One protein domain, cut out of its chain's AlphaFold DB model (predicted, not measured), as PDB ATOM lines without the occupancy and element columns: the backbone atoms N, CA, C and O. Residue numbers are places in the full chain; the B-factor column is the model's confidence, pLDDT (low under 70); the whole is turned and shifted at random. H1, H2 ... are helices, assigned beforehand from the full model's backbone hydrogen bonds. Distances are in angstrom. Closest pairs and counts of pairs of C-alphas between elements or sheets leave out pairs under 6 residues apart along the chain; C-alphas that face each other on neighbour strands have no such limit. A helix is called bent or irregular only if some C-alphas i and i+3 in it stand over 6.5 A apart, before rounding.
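Overview. This is residues 23 to 54, 61 to 83, 94 to 117, 167 to 269 and 361 to 367 of the 367 residues of an uncharacterized protein of Paraphaeosphaeria sporulosa (UniProt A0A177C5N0). Two very long helices, H5 and H6, fold back on each other as a helical hairpin that runs the length of a rod, with a third long helix, H1, packed side by side with H6. H3 packs at a slant on the first part of H1, the short H2 lies close to H5, and H4 runs alongside H1 on the side away from the hairpin, loosely, with the small H7 close to it. The end of H6, residues 261 to 268, and Leu 269 stick out. The printed part has 189 residues, with seven named helices in the order H1 to H7 and no named strand, and the class is all helix. The whole is loose, with a radius of gyration of the C-alphas of 20.6 A, and spans 75 by 35 by 26 A.

Arrangement. Begin with H1, residues 23 to 49, which is irregular: C-alphas 43 and 46 are 7.2 A apart, where about 5 A is found in a regular helix, and it has a kink of 35 degrees near residue 43. H3, residues 67 to 82, touches it at a steep tilt of 38 degrees, opposite ways; H1 touches H3 with residues 25 to 32 alone and H3 touches H1 with residues 75 to 82 alone, and the closest C-alphas are those of His 25 and Ala 82, 7.3 A apart. H2, residues 61 to 64, and H3 meet only through their link, which is tight. H4, residues 94 to 115, is close to H1 but not clearly touching, at a shallow tilt of 4 degrees, the same way; the closest C-alphas are those of Ile 40 and Asp 108, 7.4 A apart. Go on to H5, residues 167 to 207, and H6, residues 224 to 268: they form a helical hairpin and touch at a shallow tilt of 19 degrees, opposite ways, with the C-alphas of Val 189 and Val 243 closest at 5.5 A. H1 touches H6 at a shallow tilt of 8 degrees, opposite ways, closest at the C-alphas of Ala 35 and Asp 242, 6.1 A apart. H1, H3, H5 and H6 form a bundle, helices grouped together, up and down, each running against the one before it in the chain. H2 is close to H5 but not clearly touching, with the C-alphas of His 63 and Val 195 closest at 7.9 A. H7, residues 361 to 365, is close to H4 but not clearly touching, with the C-alphas of Cys 100 and Cys 364 closest at 7.2 A. H4 and H6, for instance, are apart. Each O i to N i+4 pair is within hydrogen-bond range in H3, H4, H6 and H7; the figures are 18 of 23 in H1 and 36 of 37 in H5, and H2 is too short for such a pair.

Along the chain. Find C-alpha 23 at (-21.173, -24.576, 1.118); from there H1 runs 39.3 A to C-alpha 49. H2 covers 5.3 A, H3 21.8 A and H4 31.8 A. Look next at C-alpha 167 at (-25.539, -6.138, 1.210), where H5 begins its 59.9 A. H6, the longest helix with 45 residues, runs 64.1 A to C-alpha 268 at (-15.623, -2.292, -9.495). H7 covers 6.1 A.

Size, cuts and confidence. The C-alphas farthest apart are those of Ala 213 and Leu 269, 75.1 A. Residues 55 to 60, 84 to 93, 118 to 166 and 270 to 360 are not printed, and the C-alphas across these cuts are 10.4, 7.1, 57.1 and 48.3 A apart. The link from H5 to H6, residues 208 to 223, is long. The mean pLDDT of the printed part is 72.3, and 66 residues are under 70, among them residues 94 to 117, 211 to 220 and 361 to 367.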
ATOM      1  N   SER A  23     -22.554 -24.128   1.320       66.12
ATOM      2  CA  SER A  23     -21.173 -24.576   1.118       66.12
ATOM      3  C   SER A  23     -20.402 -24.525   2.430       66.12
ATOM      4  O   SER A  23     -19.787 -25.507   2.826       66.12
ATOM      5  N   VAL A  24     -20.498 -23.402   3.144       65.06
ATOM      6  CA  VAL A  24     -19.823 -23.197   4.428       65.06
ATOM      7  C   VAL A  24     -20.314 -24.187   5.487       65.06
ATOM      8  O   VAL A  24     -19.501 -24.729   6.227       65.06
ATOM      9  N   HIS A  25     -21.614 -24.479   5.544       66.75
ATOM     10  CA  HIS A  25     -22.155 -25.452   6.500       66.75
ATOM     11  C   HIS A  25     -21.687 -26.872   6.215       66.75
ATOM     12  O   HIS A  25     -21.268 -27.574   7.132       66.75
ATOM     13  N   LEU A  26     -21.727 -27.284   4.945       68.19
ATOM     14  CA  LEU A  26     -21.217 -28.585   4.530       68.19
ATOM     15  C   LEU A  26     -19.727 -28.709   4.831       68.19
ATOM     16  O   LEU A  26     -19.308 -29.731   5.355       68.19
ATOM     17  N   ILE A  27     -18.950 -27.659   4.572       68.31
ATOM     18  CA  ILE A  27     -17.519 -27.607   4.884       68.31
ATOM     19  C   ILE A  27     -17.283 -27.764   6.390       68.31
ATOM     20  O   ILE A  27     -16.493 -28.611   6.799       68.31
ATOM     21  N   VAL A  28     -17.997 -27.002   7.223       68.88
ATOM     22  CA  VAL A  28     -17.868 -27.080   8.686       68.88
ATOM     23  C   VAL A  28     -18.265 -28.460   9.203       68.88
ATOM     24  O   VAL A  28     -17.538 -29.028  10.012       68.88
ATOM     25  N   ALA A  29     -19.373 -29.029   8.724       70.50
ATOM     26  CA  ALA A  29     -19.800 -30.374   9.101       70.50
ATOM     27  C   ALA A  29     -18.773 -31.433   8.671       70.50
ATOM     28  O   ALA A  29     -18.435 -32.319   9.452       70.50
ATOM     29  N   PHE A  30     -18.228 -31.300   7.461       70.00
ATOM     30  CA  PHE A  30     -17.224 -32.208   6.914       70.00
ATOM     31  C   PHE A  30     -15.874 -32.125   7.636       70.00
ATOM     32  O   PHE A  30     -15.108 -33.071   7.545       70.00
ATOM     33  N   ILE A  31     -15.577 -31.043   8.361       69.12
ATOM     34  CA  ILE A  31     -14.401 -30.950   9.247       69.12
ATOM     35  C   ILE A  31     -14.730 -31.470  10.637       69.12
ATOM     36  O   ILE A  31     -13.985 -32.257  11.214       69.12
ATOM     37  N   ALA A  32     -15.848 -31.004  11.193       71.50
ATOM     38  CA  ALA A  32     -16.227 -31.317  12.556       71.50
ATOM     39  C   ALA A  32     -16.406 -32.827  12.744       71.50
ATOM     40  O   ALA A  32     -16.033 -33.343  13.789       71.50
ATOM     41  N   LEU A  33     -16.926 -33.537  11.736       72.88
ATOM     42  CA  LEU A  33     -17.137 -34.982  11.807       72.88
ATOM     43  C   LEU A  33     -15.818 -35.776  11.871       72.88
ATOM     44  O   LEU A  33     -15.639 -36.471  12.866       72.88
ATOM     45  N   PRO A  34     -14.869 -35.678  10.917       70.81
ATOM     46  CA  PRO A  34     -13.568 -36.343  11.016       70.81
ATOM     47  C   PRO A  34     -12.783 -35.963  12.264       70.81
ATOM     48  O   PRO A  34     -12.250 -36.852  12.920       70.81
ATOM     49  N   ALA A  35     -12.755 -34.677  12.626       69.38
ATOM     50  CA  ALA A  35     -12.060 -34.218  13.822       69.38
ATOM     51  C   ALA A  35     -12.648 -34.878  15.080       69.38
ATOM     52  O   ALA A  35     -11.924 -35.340  15.961       69.38
ATOM     53  N   LEU A  36     -13.973 -34.985  15.152       72.31
ATOM     54  CA  LEU A  36     -14.653 -35.596  16.284       72.31
ATOM     55  C   LEU A  36     -14.521 -37.125  16.287       72.31
ATOM     56  O   LEU A  36     -14.316 -37.706  17.349       72.31
ATOM     57  N   ILE A  37     -14.550 -37.777  15.122       75.19
ATOM     58  CA  ILE A  37     -14.239 -39.210  14.984       75.19
ATOM     59  C   ILE A  37     -12.820 -39.489  15.463       75.19
ATOM     60  O   ILE A  37     -12.609 -40.431  16.219       75.19
ATOM     61  N   TRP A  38     -11.859 -38.662  15.050       76.69
ATOM     62  CA  TRP A  38     -10.472 -38.753  15.487       76.69
ATOM     63  C   TRP A  38     -10.346 -38.573  17.000       76.69
ATOM     64  O   TRP A  38      -9.610 -39.300  17.660       76.69
ATOM     65  N   HIS A  39     -11.086 -37.629  17.575       72.81
ATOM     66  CA  HIS A  39     -11.083 -37.421  19.016       72.81
ATOM     67  C   HIS A  39     -11.643 -38.632  19.769       72.81
ATOM     68  O   HIS A  39     -11.042 -39.083  20.737       72.81
ATOM     69  N   ILE A  40     -12.780 -39.177  19.330       74.44
ATOM     70  CA  ILE A  40     -13.372 -40.367  19.951       74.44
ATOM     71  C   ILE A  40     -12.430 -41.564  19.793       74.44
ATOM     72  O   ILE A  40     -12.196 -42.288  20.757       74.44
ATOM     73  N   SER A  41     -11.840 -41.760  18.611       73.94
ATOM     74  CA  SER A  41     -10.930 -42.883  18.386       73.94
ATOM     75  C   SER A  41      -9.664 -42.764  19.234       73.94
ATOM     76  O   SER A  41      -9.287 -43.732  19.882       73.94
ATOM     77  N   SER A  42      -9.045 -41.584  19.305       72.25
ATOM     78  CA  SER A  42      -7.845 -41.347  20.122       72.25
ATOM     79  C   SER A  42      -8.119 -41.395  21.627       72.25
ATOM     80  O   SER A  42      -7.254 -41.837  22.380       72.25
ATOM     81  N   ALA A  43      -9.318 -41.013  22.072       71.69
ATOM     82  CA  ALA A  43      -9.716 -41.128  23.472       71.69
ATOM     83  C   ALA A  43      -9.913 -42.583  23.919       71.69
ATOM     84  O   ALA A  43      -9.767 -42.856  25.100       71.69
ATOM     85  N   HIS A  44     -10.208 -43.508  23.004       78.25
ATOM     86  CA  HIS A  44     -10.410 -44.925  23.333       78.25
ATOM     87  C   HIS A  44      -9.262 -45.834  22.903       78.25
ATOM     88  O   HIS A  44      -9.186 -46.973  23.347       78.25
ATOM     89  N   ILE A  45      -8.333 -45.345  22.076       80.75
ATOM     90  CA  ILE A  45      -7.270 -46.186  21.522       80.75
ATOM     91  C   ILE A  45      -6.422 -46.837  22.618       80.75
ATOM     92  O   ILE A  45      -5.978 -47.966  22.466       80.75
ATOM     93  N   HIS A  46      -6.208 -46.162  23.748       79.00
ATOM     94  CA  HIS A  46      -5.385 -46.697  24.829       79.00
ATOM     95  C   HIS A  46      -6.002 -47.930  25.507       79.00
ATOM     96  O   HIS A  46      -5.247 -48.777  25.996       79.00
ATOM     97  N   ASP A  47      -7.333 -48.059  25.479       80.00
ATOM     98  CA  ASP A  47      -8.059 -49.209  26.025       80.00
ATOM     99  C   ASP A  47      -7.752 -50.479  25.223       80.00
ATOM    100  O   ASP A  47      -7.482 -51.536  25.800       80.00
ATOM    101  N   ASP A  48      -7.686 -50.361  23.894       82.19
ATOM    102  CA  ASP A  48      -7.425 -51.485  22.985       82.19
ATOM    103  C   ASP A  48      -5.998 -52.032  23.122       82.19
ATOM    104  O   ASP A  48      -5.727 -53.204  22.849       82.19
ATOM    105  N   TYR A  49      -5.065 -51.182  23.553       83.81
ATOM    106  CA  TYR A  49      -3.658 -51.540  23.708       83.81
ATOM    107  C   TYR A  49      -3.292 -51.962  25.141       83.81
ATOM    108  O   TYR A  49      -2.165 -52.410  25.363       83.81
ATOM    109  N   GLY A  50      -4.205 -51.870  26.114       84.12
ATOM    110  CA  GLY A  50      -3.949 -52.291  27.496       84.12
ATOM    111  C   GLY A  50      -2.792 -51.528  28.152       84.12
ATOM    112  O   GLY A  50      -1.914 -52.137  28.771       84.12
ATOM    113  N   MET A  51      -2.739 -50.209  27.945       85.00
ATOM    114  CA  MET A  51      -1.683 -49.358  28.501       85.00
ATOM    115  C   MET A  51      -1.784 -49.256  30.038       85.00
ATOM    116  O   MET A  51      -2.883 -49.342  30.578       85.00
ATOM    117  N   PRO A  52      -0.666 -49.058  30.769       85.81
ATOM    118  CA  PRO A  52      -0.705 -48.838  32.219       85.81
ATOM    119  C   PRO A  52      -1.522 -47.592  32.615       85.81
ATOM    120  O   PRO A  52      -1.414 -46.556  31.960       85.81
ATOM    121  N   ASP A  53      -2.275 -47.659  33.718       85.62
ATOM    122  CA  ASP A  53      -3.167 -46.575  34.183       85.62
ATOM    123  C   ASP A  53      -2.457 -45.229  34.397       85.62
ATOM    124  O   ASP A  53      -3.017 -44.154  34.177       85.62
ATOM    125  N   ASP A  54      -1.205 -45.260  34.843       85.88
ATOM    126  CA  ASP A  54      -0.389 -44.069  35.049       85.88
ATOM    127  C   ASP A  54       0.134 -43.471  33.736       85.88
ATOM    128  O   ASP A  54       0.259 -42.241  33.636       85.88
ATOM    129  N   LYS A  61      -3.773 -36.333  30.527       80.50
ATOM    130  CA  LYS A  61      -3.387 -34.991  30.974       80.50
ATOM    131  C   LYS A  61      -2.717 -34.234  29.842       80.50
ATOM    132  O   LYS A  61      -3.148 -33.129  29.557       80.50
ATOM    133  N   THR A  62      -1.730 -34.788  29.149       75.62
ATOM    134  CA  THR A  62      -1.088 -34.091  28.021       75.62
ATOM    135  C   THR A  62      -2.029 -33.864  26.837       75.62
ATOM    136  O   THR A  62      -1.887 -32.867  26.130       75.62
ATOM    137  N   HIS A  63      -3.023 -34.733  26.638       71.25
ATOM    138  CA  HIS A  63      -3.975 -34.641  25.539       71.25
ATOM    139  C   HIS A  63      -5.062 -33.587  25.794       71.25
ATOM    140  O   HIS A  63      -5.438 -32.863  24.866       71.25
ATOM    141  N   PHE A  64      -5.513 -33.454  27.047       68.81
ATOM    142  CA  PHE A  64      -6.620 -32.591  27.467       68.81
ATOM    143  C   PHE A  64      -6.194 -31.312  28.199       68.81
ATOM    144  O   PHE A  64      -6.975 -30.359  28.262       68.81
ATOM    145  N   THR A  65      -4.973 -31.232  28.736       66.38
ATOM    146  CA  THR A  65      -4.470 -29.981  29.319       66.38
ATOM    147  C   THR A  65      -4.081 -28.985  28.225       66.38
ATOM    148  O   THR A  65      -3.477 -29.323  27.208       66.38
ATOM    149  N   GLY A  66      -4.459 -27.721  28.428       62.97
ATOM    150  CA  GLY A  66      -4.133 -26.607  27.533       62.97
ATOM    151  C   GLY A  66      -5.295 -26.136  26.653       62.97
ATOM    152  O   GLY A  66      -6.466 -26.410  26.910       62.97
ATOM    153  N   GLY A  67      -4.968 -25.383  25.598       64.31
ATOM    154  CA  GLY A  67      -5.944 -24.748  24.699       64.31
ATOM    155  C   GLY A  67      -6.805 -25.714  23.875       64.31
ATOM    156  O   GLY A  67      -7.703 -25.262  23.171       64.31
ATOM    157  N   ARG A  68      -6.572 -27.029  23.965       65.75
ATOM    158  CA  ARG A  68      -7.267 -28.065  23.183       65.75
ATOM    159  C   ARG A  68      -8.718 -28.238  23.615       65.75
ATOM    160  O   ARG A  68      -9.605 -28.158  22.776       65.75
ATOM    161  N   GLY A  69      -8.982 -28.365  24.918       68.06
ATOM    162  CA  GLY A  69     -10.358 -28.412  25.429       68.06
ATOM    163  C   GLY A  69     -11.152 -27.149  25.074       68.06
ATOM    164  O   GLY A  69     -12.332 -27.224  24.738       68.06
ATOM    165  N   PHE A  70     -10.483 -25.990  25.059       70.75
ATOM    166  CA  PHE A  70     -11.089 -24.735  24.616       70.75
ATOM    167  C   PHE A  70     -11.381 -24.726  23.111       70.75
ATOM    168  O   PHE A  70     -12.467 -24.310  22.719       70.75
ATOM    169  N   LEU A  71     -10.457 -25.215  22.274       70.00
ATOM    170  CA  LEU A  71     -10.661 -25.358  20.830       70.00
ATOM    171  C   LEU A  71     -11.896 -26.222  20.542       70.00
ATOM    172  O   LEU A  71     -12.746 -25.819  19.755       70.00
ATOM    173  N   TRP A  72     -12.039 -27.353  21.237       68.50
ATOM    174  CA  TRP A  72     -13.197 -28.236  21.106       68.50
ATOM    175  C   TRP A  72     -14.491 -27.575  21.560       68.50
ATOM    176  O   TRP A  72     -15.461 -27.551  20.805       68.50
ATOM    177  N   ALA A  73     -14.504 -26.981  22.757       70.31
ATOM    178  CA  ALA A  73     -15.666 -26.247  23.252       70.31
ATOM    179  C   ALA A  73     -16.085 -25.143  22.270       70.31
ATOM    180  O   ALA A  73     -17.272 -24.969  21.994       70.31
ATOM    181  N   PHE A  74     -15.110 -24.443  21.688       71.00
ATOM    182  CA  PHE A  74     -15.350 -23.430  20.674       71.00
ATOM    183  C   PHE A  74     -15.909 -24.028  19.378       71.00
ATOM    184  O   PHE A  74     -16.856 -23.479  18.822       71.00
ATOM    185  N   LEU A  75     -15.391 -25.165  18.914       69.38
ATOM    186  CA  LEU A  75     -15.871 -25.843  17.708       69.38
ATOM    187  C   LEU A  75     -17.324 -26.313  17.882       69.38
ATOM    188  O   LEU A  75     -18.152 -26.066  17.010       69.38
ATOM    189  N   PHE A  76     -17.676 -26.857  19.051       69.50
ATOM    190  CA  PHE A  76     -19.065 -27.175  19.407       69.50
ATOM    191  C   PHE A  76     -19.964 -25.936  19.437       69.50
ATOM    192  O   PHE A  76     -21.103 -25.982  18.971       69.50
ATOM    193  N   VAL A  77     -19.462 -24.821  19.967       71.62
ATOM    194  CA  VAL A  77     -20.167 -23.535  19.981       71.62
ATOM    195  C   VAL A  77     -20.403 -23.040  18.553       71.62
ATOM    196  O   VAL A  77     -21.540 -22.725  18.210       71.62
ATOM    197  N   VAL A  78     -19.382 -23.040  17.694       68.31
ATOM    198  CA  VAL A  78     -19.497 -22.623  16.288       68.31
ATOM    199  C   VAL A  78     -20.468 -23.515  15.529       68.31
ATOM    200  O   VAL A  78     -21.366 -22.988  14.885       68.31
ATOM    201  N   VAL A  79     -20.359 -24.841  15.648       68.06
ATOM    202  CA  VAL A  79     -21.294 -25.780  15.009       68.06
ATOM    203  C   VAL A  79     -22.723 -25.535  15.496       68.06
ATOM    204  O   VAL A  79     -23.657 -25.551  14.700       68.06
ATOM    205  N   ARG A  80     -22.915 -25.237  16.787       69.50
ATOM    206  CA  ARG A  80     -24.237 -24.947  17.354       69.50
ATOM    207  C   ARG A  80     -24.822 -23.615  16.879       69.50
ATOM    208  O   ARG A  80     -26.034 -23.538  16.704       69.50
ATOM    209  N   PHE A  81     -23.997 -22.581  16.716       64.50
ATOM    210  CA  PHE A  81     -24.436 -21.245  16.295       64.50
ATOM    211  C   PHE A  81     -24.507 -21.067  14.782       64.50
ATOM    212  O   PHE A  81     -25.260 -20.212  14.323       64.50
ATOM    213  N   ALA A  82     -23.752 -21.853  14.015       59.28
ATOM    214  CA  ALA A  82     -23.802 -21.821  12.561       59.28
ATOM    215  C   ALA A  82     -25.216 -22.132  12.065       59.28
ATOM    216  O   ALA A  82     -25.658 -21.520  11.107       59.28
ATOM    217  N   ILE A  83     -25.946 -22.996  12.770       58.34
ATOM    218  CA  ILE A  83     -27.280 -23.453  12.387       58.34
ATOM    219  C   ILE A  83     -28.306 -22.395  12.797       58.34
ATOM    220  O   ILE A  83     -28.628 -22.291  13.989       58.34
ATOM    221  N   ARG A  94     -32.334 -28.925  11.593       53.44
ATOM    222  CA  ARG A  94     -32.007 -28.716  13.009       53.44
ATOM    223  C   ARG A  94     -32.017 -30.038  13.776       53.44
ATOM    224  O   ARG A  94     -31.204 -30.229  14.675       53.44
ATOM    225  N   GLN A  95     -32.911 -30.948  13.394       55.53
ATOM    226  CA  GLN A  95     -32.990 -32.291  13.951       55.53
ATOM    227  C   GLN A  95     -31.719 -33.083  13.616       55.53
ATOM    228  O   GLN A  95     -31.063 -33.537  14.538       55.53
ATOM    229  N   VAL A  96     -31.272 -33.118  12.353       53.25
ATOM    230  CA  VAL A  96     -30.069 -33.877  11.936       53.25
ATOM    231  C   VAL A  96     -28.798 -33.440  12.669       53.25
ATOM    232  O   VAL A  96     -28.016 -34.272  13.114       53.25
ATOM    233  N   SER A  97     -28.580 -32.138  12.836       55.38
ATOM    234  CA  SER A  97     -27.381 -31.622  13.511       55.38
ATOM    235  C   SER A  97     -27.392 -31.840  15.022       55.38
ATOM    236  O   SER A  97     -26.387 -32.256  15.600       55.38
ATOM    237  N   ILE A  98     -28.531 -31.588  15.673       59.81
ATOM    238  CA  ILE A  98     -28.699 -31.870  17.098       59.81
ATOM    239  C   ILE A  98     -28.643 -33.379  17.337       59.81
ATOM    240  O   ILE A  98     -28.076 -33.797  18.341       59.81
ATOM    241  N   ASP A  99     -29.182 -34.187  16.433       58.78
ATOM    242  CA  ASP A  99     -29.170 -35.639  16.544       58.78
ATOM    243  C   ASP A  99     -27.793 -36.215  16.239       58.78
ATOM    244  O   ASP A  99     -27.405 -37.143  16.928       58.78
ATOM    245  N   CYS A 100     -26.986 -35.609  15.361       56.75
ATOM    246  CA  CYS A 100     -25.563 -35.935  15.248       56.75
ATOM    247  C   CYS A 100     -24.833 -35.640  16.561       56.75
ATOM    248  O   CYS A 100     -24.166 -36.512  17.103       56.75
ATOM    249  N   VAL A 101     -24.997 -34.443  17.135       58.44
ATOM    250  CA  VAL A 101     -24.354 -34.103  18.418       58.44
ATOM    251  C   VAL A 101     -24.851 -35.011  19.549       58.44
ATOM    252  O   VAL A 101     -24.056 -35.458  20.370       58.44
ATOM    253  N   ARG A 102     -26.149 -35.333  19.599       62.41
ATOM    254  CA  ARG A 102     -26.713 -36.275  20.576       62.41
ATOM    255  C   ARG A 102     -26.243 -37.700  20.341       62.41
ATOM    256  O   ARG A 102     -25.989 -38.376  21.324       62.41
ATOM    257  N   ALA A 103     -26.134 -38.151  19.096       58.38
ATOM    258  CA  ALA A 103     -25.627 -39.472  18.752       58.38
ATOM    259  C   ALA A 103     -24.171 -39.593  19.191       58.38
ATOM    260  O   ALA A 103     -23.818 -40.571  19.831       58.38
ATOM    261  N   LEU A 104     -23.363 -38.558  18.963       59.09
ATOM    262  CA  LEU A 104     -21.968 -38.505  19.390       59.09
ATOM    263  C   LEU A 104     -21.823 -38.465  20.919       59.09
ATOM    264  O   LEU A 104     -21.015 -39.202  21.472       59.09
ATOM    265  N   LEU A 105     -22.646 -37.682  21.622       60.91
ATOM    266  CA  LEU A 105     -22.674 -37.670  23.093       60.91
ATOM    267  C   LEU A 105     -23.225 -38.976  23.686       60.91
ATOM    268  O   LEU A 105     -22.772 -39.426  24.735       60.91
ATOM    269  N   ALA A 106     -24.219 -39.587  23.042       59.62
ATOM    270  CA  ALA A 106     -24.763 -40.881  23.443       59.62
ATOM    271  C   ALA A 106     -23.752 -42.003  23.199       59.62
ATOM    272  O   ALA A 106     -23.689 -42.940  23.992       59.62
ATOM    273  N   LEU A 107     -22.953 -41.885  22.138       54.94
ATOM    274  CA  LEU A 107     -21.863 -42.789  21.823       54.94
ATOM    275  C   LEU A 107     -20.772 -42.694  22.892       54.94
ATOM    276  O   LEU A 107     -20.477 -43.700  23.528       54.94
ATOM    277  N   ASP A 108     -20.280 -41.491  23.185       57.97
ATOM    278  CA  ASP A 108     -19.316 -41.237  24.267       57.97
ATOM    279  C   ASP A 108     -19.816 -41.791  25.619       57.97
ATOM    280  O   ASP A 108     -19.137 -42.569  26.295       57.97
ATOM    281  N   HIS A 109     -21.085 -41.527  25.963       59.75
ATOM    282  CA  HIS A 109     -21.717 -42.088  27.161       59.75
ATOM    283  C   HIS A 109     -21.793 -43.624  27.148       59.75
ATOM    284  O   HIS A 109     -21.623 -44.272  28.187       59.75
ATOM    285  N   TYR A 110     -22.084 -44.226  25.993       54.19
ATOM    286  CA  TYR A 110     -22.151 -45.677  25.841       54.19
ATOM    287  C   TYR A 110     -20.776 -46.324  26.038       54.19
ATOM    288  O   TYR A 110     -20.693 -47.352  26.715       54.19
ATOM    289  N   HIS A 111     -19.710 -45.711  25.520       55.03
ATOM    290  CA  HIS A 111     -18.339 -46.178  25.717       55.03
ATOM    291  C   HIS A 111     -17.902 -46.080  27.174       55.03
ATOM    292  O   HIS A 111     -17.495 -47.096  27.745       55.03
ATOM    293  N   ALA A 112     -18.117 -44.931  27.817       53.00
ATOM    294  CA  ALA A 112     -17.832 -44.760  29.242       53.00
ATOM    295  C   ALA A 112     -18.528 -45.839  30.101       53.00
ATOM    296  O   ALA A 112     -17.925 -46.448  30.984       53.00
ATOM    297  N   ARG A 113     -19.788 -46.176  29.785       51.53
ATOM    298  CA  ARG A 113     -20.548 -47.230  30.486       51.53
ATOM    299  C   ARG A 113     -20.190 -48.667  30.113       51.53
ATOM    300  O   ARG A 113     -20.605 -49.588  30.829       51.53
ATOM    301  N   ARG A 114     -19.542 -48.898  28.970       52.12
ATOM    302  CA  ARG A 114     -19.013 -50.219  28.604       52.12
ATOM    303  C   ARG A 114     -17.798 -50.537  29.473       52.12
ATOM    304  O   ARG A 114     -17.688 -51.669  29.936       52.12
ATOM    305  N   TYR A 115     -16.991 -49.518  29.758       47.44
ATOM    306  CA  TYR A 115     -15.815 -49.598  30.613       47.44
ATOM    307  C   TYR A 115     -16.171 -49.901  32.078       47.44
ATOM    308  O   TYR A 115     -15.687 -50.872  32.650       47.44
ATOM    309  N   GLU A 116     -17.129 -49.165  32.656       48.47
ATOM    310  CA  GLU A 116     -17.570 -49.374  34.050       48.47
ATOM    311  C   GLU A 116     -18.132 -50.776  34.332       48.47
ATOM    312  O   GLU A 116     -18.193 -51.204  35.484       48.47
ATOM    313  N   ARG A 117     -18.579 -51.498  33.299       48.66
ATOM    314  CA  ARG A 117     -19.205 -52.814  33.465       48.66
ATOM    315  C   ARG A 117     -18.245 -53.997  33.343       48.66
ATOM    316  O   ARG A 117     -18.711 -55.118  33.504       48.66
ATOM    317  N   PRO A 167     -26.269  -5.014   1.813       70.50
ATOM    318  CA  PRO A 167     -25.539  -6.138   1.210       70.50
ATOM    319  C   PRO A 167     -24.040  -6.130   1.546       70.50
ATOM    320  O   PRO A 167     -23.430  -7.184   1.706       70.50
ATOM    321  N   ILE A 168     -23.457  -4.942   1.742       72.19
ATOM    322  CA  ILE A 168     -22.063  -4.772   2.178       72.19
ATOM    323  C   ILE A 168     -21.847  -5.368   3.578       72.19
ATOM    324  O   ILE A 168     -20.815  -5.988   3.834       72.19
ATOM    325  N   LEU A 169     -22.821  -5.224   4.483       76.06
ATOM    326  CA  LEU A 169     -22.731  -5.793   5.828       76.06
ATOM    327  C   LEU A 169     -22.785  -7.325   5.781       76.06
ATOM    328  O   LEU A 169     -22.007  -7.984   6.457       76.06
ATOM    329  N   ILE A 170     -23.641  -7.900   4.934       74.12
ATOM    330  CA  ILE A 170     -23.711  -9.359   4.745       74.12
ATOM    331  C   ILE A 170     -22.377  -9.891   4.210       74.12
ATOM    332  O   ILE A 170     -21.814 -10.833   4.766       74.12
ATOM    333  N   LEU A 171     -21.829  -9.255   3.170       71.88
ATOM    334  CA  LEU A 171     -20.557  -9.663   2.574       71.88
ATOM    335  C   LEU A 171     -19.396  -9.574   3.578       71.88
ATOM    336  O   LEU A 171     -18.576 -10.491   3.662       71.88
ATOM    337  N   THR A 172     -19.328  -8.491   4.356       74.06
ATOM    338  CA  THR A 172     -18.289  -8.307   5.386       74.06
ATOM    339  C   THR A 172     -18.416  -9.323   6.517       74.06
ATOM    340  O   THR A 172     -17.405  -9.911   6.894       74.06
ATOM    341  N   LEU A 173     -19.631  -9.611   6.996       77.50
ATOM    342  CA  LEU A 173     -19.875 -10.648   8.004       77.50
ATOM    343  C   LEU A 173     -19.476 -12.042   7.505       77.50
ATOM    344  O   LEU A 173     -18.769 -12.756   8.212       77.50
ATOM    345  N   HIS A 174     -19.843 -12.413   6.276       74.38
ATOM    346  CA  HIS A 174     -19.422 -13.689   5.687       74.38
ATOM    347  C   HIS A 174     -17.904 -13.786   5.524       74.38
ATOM    348  O   HIS A 174     -17.317 -14.839   5.763       74.38
ATOM    349  N   THR A 175     -17.255 -12.693   5.128       73.06
ATOM    350  CA  THR A 175     -15.796 -12.663   4.955       73.06
ATOM    351  C   THR A 175     -15.088 -12.791   6.304       73.06
ATOM    352  O   THR A 175     -14.148 -13.572   6.430       73.06
ATOM    353  N   ALA A 176     -15.575 -12.087   7.331       78.38
ATOM    354  CA  ALA A 176     -15.071 -12.197   8.697       78.38
ATOM    355  C   ALA A 176     -15.262 -13.614   9.259       78.38
ATOM    356  O   ALA A 176     -14.341 -14.160   9.863       78.38
ATOM    357  N   TYR A 177     -16.418 -14.233   9.007       78.56
ATOM    358  CA  TYR A 177     -16.691 -15.614   9.397       78.56
ATOM    359  C   TYR A 177     -15.731 -16.603   8.720       78.56
ATOM    360  O   TYR A 177     -15.105 -17.412   9.403       78.56
ATOM    361  N   ASN A 178     -15.544 -16.506   7.399       73.25
ATOM    362  CA  ASN A 178     -14.615 -17.370   6.664       73.25
ATOM    363  C   ASN A 178     -13.166 -17.194   7.150       73.25
ATOM    364  O   ASN A 178     -12.443 -18.178   7.307       73.25
ATOM    365  N   ALA A 179     -12.740 -15.959   7.431       77.25
ATOM    366  CA  ALA A 179     -11.414 -15.679   7.979       77.25
ATOM    367  C   ALA A 179     -11.231 -16.283   9.381       77.25
ATOM    368  O   ALA A 179     -10.199 -16.896   9.662       77.25
ATOM    369  N   LEU A 180     -12.242 -16.159  10.246       81.06
ATOM    370  CA  LEU A 180     -12.245 -16.771  11.572       81.06
ATOM    371  C   LEU A 180     -12.140 -18.297  11.472       81.06
ATOM    372  O   LEU A 180     -11.272 -18.885  12.114       81.06
ATOM    373  N   LEU A 181     -12.962 -18.927  10.628       75.00
ATOM    374  CA  LEU A 181     -12.946 -20.375  10.417       75.00
ATOM    375  C   LEU A 181     -11.576 -20.846   9.913       75.00
ATOM    376  O   LEU A 181     -10.984 -21.754  10.486       75.00
ATOM    377  N   THR A 182     -11.029 -20.166   8.905       77.44
ATOM    378  CA  THR A 182      -9.692 -20.449   8.357       77.44
ATOM    379  C   THR A 182      -8.614 -20.353   9.437       77.44
ATOM    380  O   THR A 182      -7.723 -21.198   9.505       77.44
ATOM    381  N   THR A 183      -8.710 -19.354  10.319       81.38
ATOM    382  CA  THR A 183      -7.764 -19.169  11.428       81.38
ATOM    383  C   THR A 183      -7.846 -20.326  12.420       81.38
ATOM    384  O   THR A 183      -6.816 -20.835  12.849       81.38
ATOM    385  N   ILE A 184      -9.054 -20.782  12.756       80.06
ATOM    386  CA  ILE A 184      -9.261 -21.917  13.667       80.06
ATOM    387  C   ILE A 184      -8.690 -23.201  13.072       80.06
ATOM    388  O   ILE A 184      -7.987 -23.927  13.770       80.06
ATOM    389  N   LEU A 185      -8.929 -23.454  11.783       78.25
ATOM    390  CA  LEU A 185      -8.371 -24.613  11.085       78.25
ATOM    391  C   LEU A 185      -6.846 -24.569  11.060       78.25
ATOM    392  O   LEU A 185      -6.195 -25.571  11.332       78.25
ATOM    393  N   LEU A 186      -6.265 -23.399  10.799       81.81
ATOM    394  CA  LEU A 186      -4.818 -23.237  10.819       81.81
ATOM    395  C   LEU A 186      -4.240 -23.494  12.218       81.81
ATOM    396  O   LEU A 186      -3.240 -24.194  12.347       81.81
ATOM    397  N   VAL A 187      -4.885 -22.970  13.264       84.62
ATOM    398  CA  VAL A 187      -4.495 -23.224  14.659       84.62
ATOM    399  C   VAL A 187      -4.602 -24.713  14.994       84.62
ATOM    400  O   VAL A 187      -3.711 -25.237  15.654       84.62
ATOM    401  N   HIS A 188      -5.638 -25.409  14.517       80.56
ATOM    402  CA  HIS A 188      -5.784 -26.859  14.679       80.56
ATOM    403  C   HIS A 188      -4.632 -27.625  14.024       80.56
ATOM    404  O   HIS A 188      -3.988 -28.437  14.682       80.56
ATOM    405  N   VAL A 189      -4.299 -27.293  12.774       83.75
ATOM    406  CA  VAL A 189      -3.176 -27.901  12.042       83.75
ATOM    407  C   VAL A 189      -1.846 -27.673  12.765       83.75
ATOM    408  O   VAL A 189      -1.074 -28.610  12.950       83.75
ATOM    409  N   VAL A 190      -1.576 -26.444  13.210       86.75
ATOM    410  CA  VAL A 190      -0.344 -26.119  13.949       86.75
ATOM    411  C   VAL A 190      -0.292 -26.862  15.283       86.75
ATOM    412  O   VAL A 190       0.740 -27.437  15.630       86.75
ATOM    413  N   ASN A 191      -1.407 -26.891  16.015       83.62
ATOM    414  CA  ASN A 191      -1.496 -27.627  17.268       83.62
ATOM    415  C   ASN A 191      -1.243 -29.115  17.046       83.62
ATOM    416  O   ASN A 191      -0.487 -29.684  17.820       83.62
ATOM    417  N   PHE A 192      -1.811 -29.725  16.001       83.31
ATOM    418  CA  PHE A 192      -1.604 -31.134  15.669       83.31
ATOM    419  C   PHE A 192      -0.118 -31.484  15.534       83.31
ATOM    420  O   PHE A 192       0.348 -32.406  16.201       83.31
ATOM    421  N   PHE A 193       0.644 -30.713  14.755       85.38
ATOM    422  CA  PHE A 193       2.084 -30.951  14.612       85.38
ATOM    423  C   PHE A 193       2.834 -30.806  15.939       85.38
ATOM    424  O   PHE A 193       3.661 -31.652  16.260       85.38
ATOM    425  N   HIS A 194       2.483 -29.812  16.758       86.25
ATOM    426  CA  HIS A 194       3.056 -29.694  18.100       86.25
ATOM    427  C   HIS A 194       2.679 -30.860  19.028       86.25
ATOM    428  O   HIS A 194       3.492 -31.259  19.856       86.25
ATOM    429  N   VAL A 195       1.461 -31.406  18.914       79.94
ATOM    430  CA  VAL A 195       1.003 -32.544  19.728       79.94
ATOM    431  C   VAL A 195       1.831 -33.784  19.433       79.94
ATOM    432  O   VAL A 195       2.234 -34.482  20.361       79.94
ATOM    433  N   ILE A 196       2.062 -34.059  18.151       81.25
ATOM    434  CA  ILE A 196       2.759 -35.264  17.705       81.25
ATOM    435  C   ILE A 196       4.123 -35.354  18.373       81.25
ATOM    436  O   ILE A 196       4.401 -36.363  19.016       81.25
ATOM    437  N   ASP A 197       4.915 -34.288  18.291       84.69
ATOM    438  CA  ASP A 197       6.252 -34.253  18.884       84.69
ATOM    439  C   ASP A 197       6.180 -34.521  20.395       84.69
ATOM    440  O   ASP A 197       6.851 -35.413  20.906       84.69
ATOM    441  N   THR A 198       5.261 -33.851  21.103       84.25
ATOM    442  CA  THR A 198       5.105 -34.047  22.555       84.25
ATOM    443  C   THR A 198       4.656 -35.457  22.942       84.25
ATOM    444  O   THR A 198       5.051 -35.956  23.998       84.25
ATOM    445  N   ASN A 199       3.842 -36.114  22.113       81.56
ATOM    446  CA  ASN A 199       3.370 -37.472  22.370       81.56
ATOM    447  C   ASN A 199       4.491 -38.494  22.151       81.56
ATOM    448  O   ASN A 199       4.620 -39.426  22.944       81.56
ATOM    449  N   TRP A 200       5.320 -38.305  21.119       86.56
ATOM    450  CA  TRP A 200       6.502 -39.137  20.882       86.56
ATOM    451  C   TRP A 200       7.531 -38.989  22.004       86.56
ATOM    452  O   TRP A 200       7.968 -39.998  22.556       86.56
ATOM    453  N   ASP A 201       7.823 -37.757  22.427       86.50
ATOM    454  CA  ASP A 201       8.722 -37.494  23.555       86.50
ATOM    455  C   ASP A 201       8.201 -38.137  24.853       86.50
ATOM    456  O   ASP A 201       8.954 -38.748  25.615       86.50
ATOM    457  N   SER A 202       6.889 -38.044  25.094       83.56
ATOM    458  CA  SER A 202       6.244 -38.668  26.255       83.56
ATOM    459  C   SER A 202       6.335 -40.193  26.201       83.56
ATOM    460  O   SER A 202       6.548 -40.833  27.229       83.56
ATOM    461  N   CYS A 203       6.216 -40.779  25.008       86.00
ATOM    462  CA  CYS A 203       6.369 -42.212  24.793       86.00
ATOM    463  C   CYS A 203       7.782 -42.689  25.162       86.00
ATOM    464  O   CYS A 203       7.934 -43.644  25.924       86.00
ATOM    465  N   GLU A 204       8.817 -41.992  24.689       85.00
ATOM    466  CA  GLU A 204      10.213 -42.329  24.994       85.00
ATOM    467  C   GLU A 204      10.543 -42.150  26.482       85.00
ATOM    468  O   GLU A 204      11.153 -43.031  27.095       85.00
ATOM    469  N   ALA A 205      10.088 -41.050  27.092       84.31
ATOM    470  CA  ALA A 205      10.310 -40.777  28.510       84.31
ATOM    471  C   ALA A 205       9.672 -41.845  29.418       84.31
ATOM    472  O   ALA A 205      10.238 -42.209  30.453       84.31
ATOM    473  N   TYR A 206       8.509 -42.367  29.025       76.56
ATOM    474  CA  TYR A 206       7.746 -43.331  29.813       76.56
ATOM    475  C   TYR A 206       8.223 -44.777  29.681       76.56
ATOM    476  O   TYR A 206       7.981 -45.605  30.555       76.56
ATOM    477  N   VAL A 207       8.931 -45.107  28.608       70.94
ATOM    478  CA  VAL A 207       9.454 -46.464  28.402       70.94
ATOM    479  C   VAL A 207      10.637 -46.758  29.324       70.94
ATOM    480  O   VAL A 207      10.856 -47.905  29.703       70.94
ATOM    481  N   SER A 208      11.356 -45.727  29.775       71.56
ATOM    482  CA  SER A 208      12.474 -45.882  30.711       71.56
ATOM    483  C   SER A 208      12.124 -46.604  32.033       71.56
ATOM    484  O   SER A 208      12.977 -47.362  32.501       71.56
ATOM    485  N   PRO A 209      10.963 -46.379  32.683       73.06
ATOM    486  CA  PRO A 209      10.601 -47.067  33.930       73.06
ATOM    487  C   PRO A 209      10.024 -48.489  33.797       73.06
ATOM    488  O   PRO A 209      10.026 -49.205  34.800       73.06
ATOM    489  N   TYR A 210       9.557 -48.937  32.623       71.69
ATOM    490  CA  TYR A 210       8.916 -50.258  32.479       71.69
ATOM    491  C   TYR A 210       9.855 -51.254  31.795       71.69
ATOM    492  O   TYR A 210      10.112 -51.127  30.598       71.69
ATOM    493  N   PRO A 211      10.367 -52.273  32.510       66.62
ATOM    494  CA  PRO A 211      11.161 -53.317  31.876       66.62
ATOM    495  C   PRO A 211      10.306 -54.100  30.867       66.62
ATOM    496  O   PRO A 211       9.113 -54.306  31.086       66.62
ATOM    497  N   GLU A 212      10.936 -54.620  29.807       63.91
ATOM    498  CA  GLU A 212      10.302 -55.432  28.744       63.91
ATOM    499  C   GLU A 212       9.450 -56.606  29.269       63.91
ATOM    500  O   GLU A 212       8.591 -57.127  28.565       63.91
ATOM    501  N   ALA A 213       9.675 -57.019  30.519       59.53
ATOM    502  CA  ALA A 213       8.976 -58.100  31.197       59.53
ATOM    503  C   ALA A 213       7.580 -57.736  31.740       59.53
ATOM    504  O   ALA A 213       6.925 -58.619  32.299       59.53
ATOM    505  N   PHE A 214       7.115 -56.484  31.617       64.94
ATOM    506  CA  PHE A 214       5.730 -56.138  31.949       64.94
ATOM    507  C   PHE A 214       4.800 -56.797  30.920       64.94
ATOM    508  O   PHE A 214       4.536 -56.265  29.843       64.94
ATOM    509  N   MET A 215       4.404 -58.029  31.243       58.53
ATOM    510  CA  MET A 215       3.579 -58.886  30.406       58.53
ATOM    511  C   MET A 215       2.254 -58.195  30.119       58.53
ATOM    512  O   MET A 215       1.594 -57.667  31.014       58.53
ATOM    513  N   ASP A 216       1.895 -58.201  28.845       63.25
ATOM    514  CA  ASP A 216       0.674 -57.608  28.350       63.25
ATOM    515  C   ASP A 216      -0.566 -58.314  28.935       63.25
ATOM    516  O   ASP A 216      -0.704 -59.526  28.736       63.25
ATOM    517  N   PRO A 217      -1.489 -57.599  29.609       62.94
ATOM    518  CA  PRO A 217      -2.765 -58.177  30.032       62.94
ATOM    519  C   PRO A 217      -3.581 -58.739  28.858       62.94
ATOM    520  O   PRO A 217      -4.317 -59.704  29.046       62.94
ATOM    521  N   MET A 218      -3.402 -58.200  27.646       66.38
ATOM    522  CA  MET A 218      -4.067 -58.668  26.424       66.38
ATOM    523  C   MET A 218      -3.329 -59.830  25.736       66.38
ATOM    524  O   MET A 218      -3.765 -60.319  24.693       66.38
ATOM    525  N   ASN A 219      -2.208 -60.300  26.302       67.06
ATOM    526  CA  ASN A 219      -1.381 -61.381  25.757       67.06
ATOM    527  C   ASN A 219      -0.919 -61.138  24.300       67.06
ATOM    528  O   ASN A 219      -0.544 -62.071  23.579       67.06
ATOM    529  N   THR A 220      -0.937 -59.884  23.843       64.50
ATOM    530  CA  THR A 220      -0.247 -59.475  22.630       64.50
ATOM    531  C   THR A 220       1.233 -59.520  22.969       64.50
ATOM    532  O   THR A 220       1.691 -59.023  23.993       64.50
ATOM    533  N   SER A 221       2.032 -60.191  22.154       79.56
ATOM    534  CA  SER A 221       3.468 -60.349  22.403       79.56
ATOM    535  C   SER A 221       4.260 -59.038  22.234       79.56
ATOM    536  O   SER A 221       5.421 -59.095  21.842       79.56
ATOM    537  N   MET A 222       3.619 -57.877  22.412       81.50
ATOM    538  CA  MET A 222       4.161 -56.546  22.175       81.50
ATOM    539  C   MET A 222       4.610 -55.917  23.496       81.50
ATOM    540  O   MET A 222       3.884 -55.909  24.492       81.50
ATOM    541  N   SER A 223       5.810 -55.349  23.486       84.69
ATOM    542  CA  SER A 223       6.316 -54.542  24.597       84.69
ATOM    543  C   SER A 223       5.481 -53.267  24.791       84.69
ATOM    544  O   SER A 223       4.764 -52.821  23.892       84.69
ATOM    545  N   VAL A 224       5.571 -52.637  25.969       83.75
ATOM    546  CA  VAL A 224       4.910 -51.341  26.238       83.75
ATOM    547  C   VAL A 224       5.381 -50.260  25.254       83.75
ATOM    548  O   VAL A 224       4.565 -49.474  24.777       83.75
ATOM    549  N   LEU A 225       6.669 -50.268  24.886       85.81
ATOM    550  CA  LEU A 225       7.227 -49.365  23.875       85.81
ATOM    551  C   LEU A 225       6.548 -49.560  22.519       85.81
ATOM    552  O   LEU A 225       6.053 -48.595  21.951       85.81
ATOM    553  N   GLU A 226       6.483 -50.791  22.010       87.25
ATOM    554  CA  GLU A 226       5.866 -51.070  20.706       87.25
ATOM    555  C   GLU A 226       4.389 -50.670  20.675       87.25
ATOM    556  O   GLU A 226       3.924 -50.102  19.686       87.25
ATOM    557  N   ARG A 227       3.654 -50.919  21.766       88.12
ATOM    558  CA  ARG A 227       2.253 -50.497  21.899       88.12
ATOM    559  C   ARG A 227       2.116 -48.981  21.867       88.12
ATOM    560  O   ARG A 227       1.327 -48.461  21.085       88.12
ATOM    561  N   CYS A 228       2.937 -48.278  22.636       88.62
ATOM    562  CA  CYS A 228       2.956 -46.823  22.661       88.62
ATOM    563  C   CYS A 228       3.310 -46.222  21.286       88.62
ATOM    564  O   CYS A 228       2.581 -45.373  20.777       88.62
ATOM    565  N   GLN A 229       4.350 -46.732  20.617       89.50
ATOM    566  CA  GLN A 229       4.719 -46.304  19.263       89.50
ATOM    567  C   GLN A 229       3.587 -46.535  18.258       89.50
ATOM    568  O   GLN A 229       3.357 -45.712  17.368       89.50
ATOM    569  N   ARG A 230       2.859 -47.647  18.395       89.56
ATOM    570  CA  ARG A 230       1.731 -47.969  17.524       89.56
ATOM    571  C   ARG A 230       0.541 -47.042  17.764       89.56
ATOM    572  O   ARG A 230       0.028 -46.507  16.788       89.56
ATOM    573  N   ILE A 231       0.195 -46.751  19.020       88.38
ATOM    574  CA  ILE A 231      -0.809 -45.733  19.375       88.38
ATOM    575  C   ILE A 231      -0.442 -44.371  18.777       88.38
ATOM    576  O   ILE A 231      -1.284 -43.718  18.157       88.38
ATOM    577  N   CYS A 232       0.815 -43.939  18.930       88.19
ATOM    578  CA  CYS A 232       1.286 -42.672  18.374       88.19
ATOM    579  C   CYS A 232       1.210 -42.667  16.842       88.19
ATOM    580  O   CYS A 232       0.793 -41.670  16.255       88.19
ATOM    581  N   THR A 233       1.555 -43.782  16.191       88.75
ATOM    582  CA  THR A 233       1.470 -43.933  14.730       88.75
ATOM    583  C   THR A 233       0.023 -43.897  14.244       88.75
ATOM    584  O   THR A 233      -0.279 -43.173  13.300       88.75
ATOM    585  N   ASP A 234      -0.884 -44.627  14.891       85.56
ATOM    586  CA  ASP A 234      -2.300 -44.666  14.523       85.56
ATOM    587  C   ASP A 234      -2.945 -43.283  14.715       85.56
ATOM    588  O   ASP A 234      -3.635 -42.780  13.823       85.56
ATOM    589  N   SER A 235      -2.622 -42.611  15.825       83.31
ATOM    590  CA  SER A 235      -3.048 -41.233  16.100       83.31
ATOM    591  C   SER A 235      -2.504 -40.251  15.060       83.31
ATOM    592  O   SER A 235      -3.240 -39.373  14.600       83.31
ATOM    593  N   TYR A 236      -1.239 -40.418  14.652       85.94
ATOM    594  CA  TYR A 236      -0.581 -39.614  13.621       85.94
ATOM    595  C   TYR A 236      -1.222 -39.806  12.248       85.94
ATOM    596  O   TYR A 236      -1.540 -38.829  11.575       85.94
ATOM    597  N   VAL A 237      -1.437 -41.053  11.821       84.69
ATOM    598  CA  VAL A 237      -2.051 -41.357  10.523       84.69
ATOM    599  C   VAL A 237      -3.467 -40.799  10.480       84.69
ATOM    600  O   VAL A 237      -3.825 -40.110   9.526       84.69
ATOM    601  N   SER A 238      -4.258 -41.046  11.526       79.50
ATOM    602  CA  SER A 238      -5.645 -40.593  11.587       79.50
ATOM    603  C   SER A 238      -5.750 -39.063  11.632       79.50
ATOM    604  O   SER A 238      -6.475 -38.477  10.829       79.50
ATOM    605  N   GLY A 239      -4.958 -38.392  12.473       80.31
ATOM    606  CA  GLY A 239      -4.961 -36.928  12.533       80.31
ATOM    607  C   GLY A 239      -4.305 -36.271  11.313       80.31
ATOM    608  O   GLY A 239      -4.672 -35.166  10.928       80.31
ATOM    609  N   GLY A 240      -3.400 -36.972  10.623       82.25
ATOM    610  CA  GLY A 240      -2.819 -36.526   9.359       82.25
ATOM    611  C   GLY A 240      -3.863 -36.409   8.245       82.25
ATOM    612  O   GLY A 240      -3.801 -35.469   7.451       82.25
ATOM    613  N   PHE A 241      -4.858 -37.306   8.210       78.94
ATOM    614  CA  PHE A 241      -6.003 -37.167   7.305       78.94
ATOM    615  C   PHE A 241      -6.847 -35.934   7.640       78.94
ATOM    616  O   PHE A 241      -7.214 -35.194   6.726       78.94
ATOM    617  N   ASP A 242      -7.105 -35.676   8.924       76.56
ATOM    618  CA  ASP A 242      -7.837 -34.484   9.370       76.56
ATOM    619  C   ASP A 242      -7.092 -33.192   8.989       76.56
ATOM    620  O   ASP A 242      -7.657 -32.286   8.373       76.56
ATOM    621  N   VAL A 243      -5.775 -33.141   9.214       82.75
ATOM    622  CA  VAL A 243      -4.933 -32.017   8.784       82.75
ATOM    623  C   VAL A 243      -4.934 -31.839   7.270       82.75
ATOM    624  O   VAL A 243      -5.049 -30.708   6.797       82.75
ATOM    625  N   ALA A 244      -4.843 -32.917   6.490       81.69
ATOM    626  CA  ALA A 244      -4.889 -32.829   5.032       81.69
ATOM    627  C   ALA A 244      -6.225 -32.246   4.537       81.69
ATOM    628  O   ALA A 244      -6.230 -31.383   3.653       81.69
ATOM    629  N   LEU A 245      -7.345 -32.661   5.138       77.44
ATOM    630  CA  LEU A 245      -8.666 -32.096   4.858       77.44
ATOM    631  C   LEU A 245      -8.741 -30.620   5.261       77.44
ATOM    632  O   LEU A 245      -9.165 -29.790   4.454       77.44
ATOM    633  N   CYS A 246      -8.259 -30.269   6.454       79.75
ATOM    634  CA  CYS A 246      -8.190 -28.887   6.925       79.75
ATOM    635  C   CYS A 246      -7.378 -27.997   5.972       79.75
ATOM    636  O   CYS A 246      -7.833 -26.914   5.611       79.75
ATOM    637  N   VAL A 247      -6.210 -28.454   5.510       81.50
ATOM    638  CA  VAL A 247      -5.370 -27.725   4.543       81.50
ATOM    639  C   VAL A 247      -6.092 -27.544   3.208       81.50
ATOM    640  O   VAL A 247      -6.084 -26.443   2.654       81.50
ATOM    641  N   GLY A 248      -6.756 -28.589   2.705       79.94
ATOM    642  CA  GLY A 248      -7.575 -28.496   1.495       79.94
ATOM    643  C   GLY A 248      -8.664 -27.427   1.619       79.94
ATOM    644  O   GLY A 248      -8.866 -26.633   0.702       79.94
ATOM    645  N   LEU A 249      -9.307 -27.343   2.783       76.44
ATOM    646  CA  LEU A 249     -10.380 -26.389   3.053       76.44
ATOM    647  C   LEU A 249      -9.884 -24.961   3.249       76.44
ATOM    648  O   LEU A 249     -10.492 -24.035   2.715       76.44
ATOM    649  N   VAL A 250      -8.745 -24.770   3.920       79.62
ATOM    650  CA  VAL A 250      -8.039 -23.480   3.937       79.62
ATOM    651  C   VAL A 250      -7.749 -23.031   2.501       79.62
ATOM    652  O   VAL A 250      -8.016 -21.883   2.154       79.62
ATOM    653  N   GLY A 251      -7.288 -23.943   1.638       81.75
ATOM    654  CA  GLY A 251      -7.094 -23.682   0.211       81.75
ATOM    655  C   GLY A 251      -8.376 -23.230  -0.496       81.75
ATOM    656  O   GLY A 251      -8.361 -22.219  -1.198       81.75
ATOM    657  N   CYS A 252      -9.496 -23.920  -0.263       79.56
ATOM    658  CA  CYS A 252     -10.806 -23.544  -0.805       79.56
ATOM    659  C   CYS A 252     -11.262 -22.155  -0.332       79.56
ATOM    660  O   CYS A 252     -11.731 -21.360  -1.146       79.56
ATOM    661  N   HIS A 253     -11.092 -21.827   0.953       76.44
ATOM    662  CA  HIS A 253     -11.460 -20.514   1.489       76.44
ATOM    663  C   HIS A 253     -10.582 -19.391   0.936       76.44
ATOM    664  O   HIS A 253     -11.097 -18.339   0.560       76.44
ATOM    665  N   VAL A 254      -9.268 -19.611   0.839       80.44
ATOM    666  CA  VAL A 254      -8.352 -18.648   0.211       80.44
ATOM    667  C   VAL A 254      -8.742 -18.430  -1.248       80.44
ATOM    668  O   VAL A 254      -8.819 -17.286  -1.691       80.44
ATOM    669  N   TRP A 255      -9.049 -19.502  -1.981       82.50
ATOM    670  CA  TRP A 255      -9.515 -19.413  -3.361       82.50
ATOM    671  C   TRP A 255     -10.819 -18.617  -3.488       82.50
ATOM    672  O   TRP A 255     -10.909 -17.732  -4.335       82.50
ATOM    673  N   GLU A 256     -11.806 -18.867  -2.624       78.56
ATOM    674  CA  GLU A 256     -13.073 -18.129  -2.609       78.56
ATOM    675  C   GLU A 256     -12.859 -16.630  -2.341       78.56
ATOM    676  O   GLU A 256     -13.422 -15.782  -3.035       78.56
ATOM    677  N   VAL A 257     -12.011 -16.285  -1.368       77.19
ATOM    678  CA  VAL A 257     -11.671 -14.886  -1.064       77.19
ATOM    679  C   VAL A 257     -10.973 -14.227  -2.254       77.19
ATOM    680  O   VAL A 257     -11.348 -13.120  -2.639       77.19
ATOM    681  N   LEU A 258     -10.001 -14.906  -2.871       81.81
ATOM    682  CA  LEU A 258      -9.310 -14.409  -4.064       81.81
ATOM    683  C   LEU A 258     -10.276 -14.202  -5.233       81.81
ATOM    684  O   LEU A 258     -10.186 -13.184  -5.916       81.81
ATOM    685  N   PHE A 259     -11.217 -15.125  -5.432       80.31
ATOM    686  CA  PHE A 259     -12.238 -15.021  -6.467       80.31
ATOM    687  C   PHE A 259     -13.144 -13.803  -6.241       80.31
ATOM    688  O   PHE A 259     -13.313 -12.997  -7.151       80.31
ATOM    689  N   ARG A 260     -13.625 -13.583  -5.011       74.12
ATOM    690  CA  ARG A 260     -14.432 -12.396  -4.661       74.12
ATOM    691  C   ARG A 260     -13.668 -11.086  -4.852       74.12
ATOM    692  O   ARG A 260     -14.232 -10.104  -5.328       74.12
ATOM    693  N   VAL A 261     -12.386 -11.050  -4.481       78.62
ATOM    694  CA  VAL A 261     -11.526  -9.877  -4.713       78.62
ATOM    695  C   VAL A 261     -11.343  -9.643  -6.211       78.62
ATOM    696  O   VAL A 261     -11.438  -8.505  -6.665       78.62
ATOM    697  N   TRP A 262     -11.117 -10.705  -6.986       84.12
ATOM    698  CA  TRP A 262     -10.987 -10.632  -8.438       84.12
ATOM    699  C   TRP A 262     -12.263 -10.101  -9.104       84.12
ATOM    700  O   TRP A 262     -12.172  -9.165  -9.898       84.12
ATOM    701  N   GLU A 263     -13.442 -10.604  -8.730       76.31
ATOM    702  CA  GLU A 263     -14.731 -10.079  -9.200       76.31
ATOM    703  C   GLU A 263     -14.924  -8.614  -8.799       76.31
ATOM    704  O   GLU A 263     -15.271  -7.778  -9.633       76.31
ATOM    705  N   GLY A 264     -14.633  -8.271  -7.542       74.81
ATOM    706  CA  GLY A 264     -14.700  -6.897  -7.050       74.81
ATOM    707  C   GLY A 264     -13.806  -5.942  -7.846       74.81
ATOM    708  O   GLY A 264     -14.230  -4.836  -8.175       74.81
ATOM    709  N   CYS A 265     -12.602  -6.371  -8.221       80.62
ATOM    710  CA  CYS A 265     -11.708  -5.602  -9.085       80.62
ATOM    711  C   CYS A 265     -12.249  -5.489 -10.518       80.62
ATOM    712  O   CYS A 265     -12.258  -4.395 -11.080       80.62
ATOM    713  N   LEU A 266     -12.723  -6.590 -11.107       78.62
ATOM    714  CA  LEU A 266     -13.184  -6.632 -12.498       78.62
ATOM    715  C   LEU A 266     -14.461  -5.801 -12.710       78.62
ATOM    716  O   LEU A 266     -14.555  -5.044 -13.676       78.62
ATOM    717  N   PHE A 267     -15.422  -5.895 -11.787       71.19
ATOM    718  CA  PHE A 267     -16.690  -5.161 -11.854       71.19
ATOM    719  C   PHE A 267     -16.614  -3.764 -11.218       71.19
ATOM    720  O   PHE A 267     -17.282  -2.841 -11.682       71.19
ATOM    721  N   GLY A 268     -15.782  -3.574 -10.189       64.19
ATOM    722  CA  GLY A 268     -15.623  -2.292  -9.495       64.19
ATOM    723  C   GLY A 268     -14.811  -1.256 -10.276       64.19
ATOM    724  O   GLY A 268     -15.077  -0.060 -10.161       64.19
ATOM    725  N   LEU A 269     -13.869  -1.686 -11.124       57.34
ATOM    726  CA  LEU A 269     -13.110  -0.775 -11.991       57.34
ATOM    727  C   LEU A 269     -13.902  -0.328 -13.234       57.34
ATOM    728  O   LEU A 269     -13.556   0.682 -13.838       57.34
ATOM    729  N   LEU A 361     -21.653 -44.027  10.994       43.81
ATOM    730  CA  LEU A 361     -21.641 -42.625  10.571       43.81
ATOM    731  C   LEU A 361     -22.324 -42.409   9.224       43.81
ATOM    732  O   LEU A 361     -23.032 -41.416   9.067       43.81
ATOM    733  N   LEU A 362     -22.150 -43.327   8.271       43.94
ATOM    734  CA  LEU A 362     -22.870 -43.290   6.998       43.94
ATOM    735  C   LEU A 362     -24.381 -43.465   7.202       43.94
ATOM    736  O   LEU A 362     -25.146 -42.727   6.588       43.94
ATOM    737  N   GLU A 363     -24.813 -44.351   8.102       43.72
ATOM    738  CA  GLU A 363     -26.229 -44.516   8.468       43.72
ATOM    739  C   GLU A 363     -26.815 -43.280   9.174       43.72
ATOM    740  O   GLU A 363     -27.992 -42.983   9.006       43.72
ATOM    741  N   CYS A 364     -26.011 -42.517   9.923       41.22
ATOM    742  CA  CYS A 364     -26.468 -41.266  10.547       41.22
ATOM    743  C   CYS A 364     -26.490 -40.066   9.579       41.22
ATOM    744  O   CYS A 364     -27.200 -39.090   9.830       41.22
ATOM    745  N   LEU A 365     -25.693 -40.100   8.504       38.72
ATOM    746  CA  LEU A 365     -25.553 -39.004   7.534       38.72
ATOM    747  C   LEU A 365     -26.452 -39.155   6.299       38.72
ATOM    748  O   LEU A 365     -26.706 -38.162   5.614       38.72
ATOM    749  N   VAL A 366     -26.921 -40.369   6.006       33.81
ATOM    750  CA  VAL A 366     -27.846 -40.658   4.905       33.81
ATOM    751  C   VAL A 366     -29.251 -40.856   5.496       33.81
ATOM    752  O   VAL A 366     -29.480 -41.890   6.116       33.81
ATOM    753  N   PRO A 367     -30.172 -39.880   5.361       36.28
ATOM    754  CA  PRO A 367     -31.545 -40.016   5.852       36.28
ATOM    755  C   PRO A 367     -32.363 -41.077   5.110       36.28
ATOM    756  O   PRO A 367     -32.084 -41.328   3.910       36.28
TER     757      PRO A 367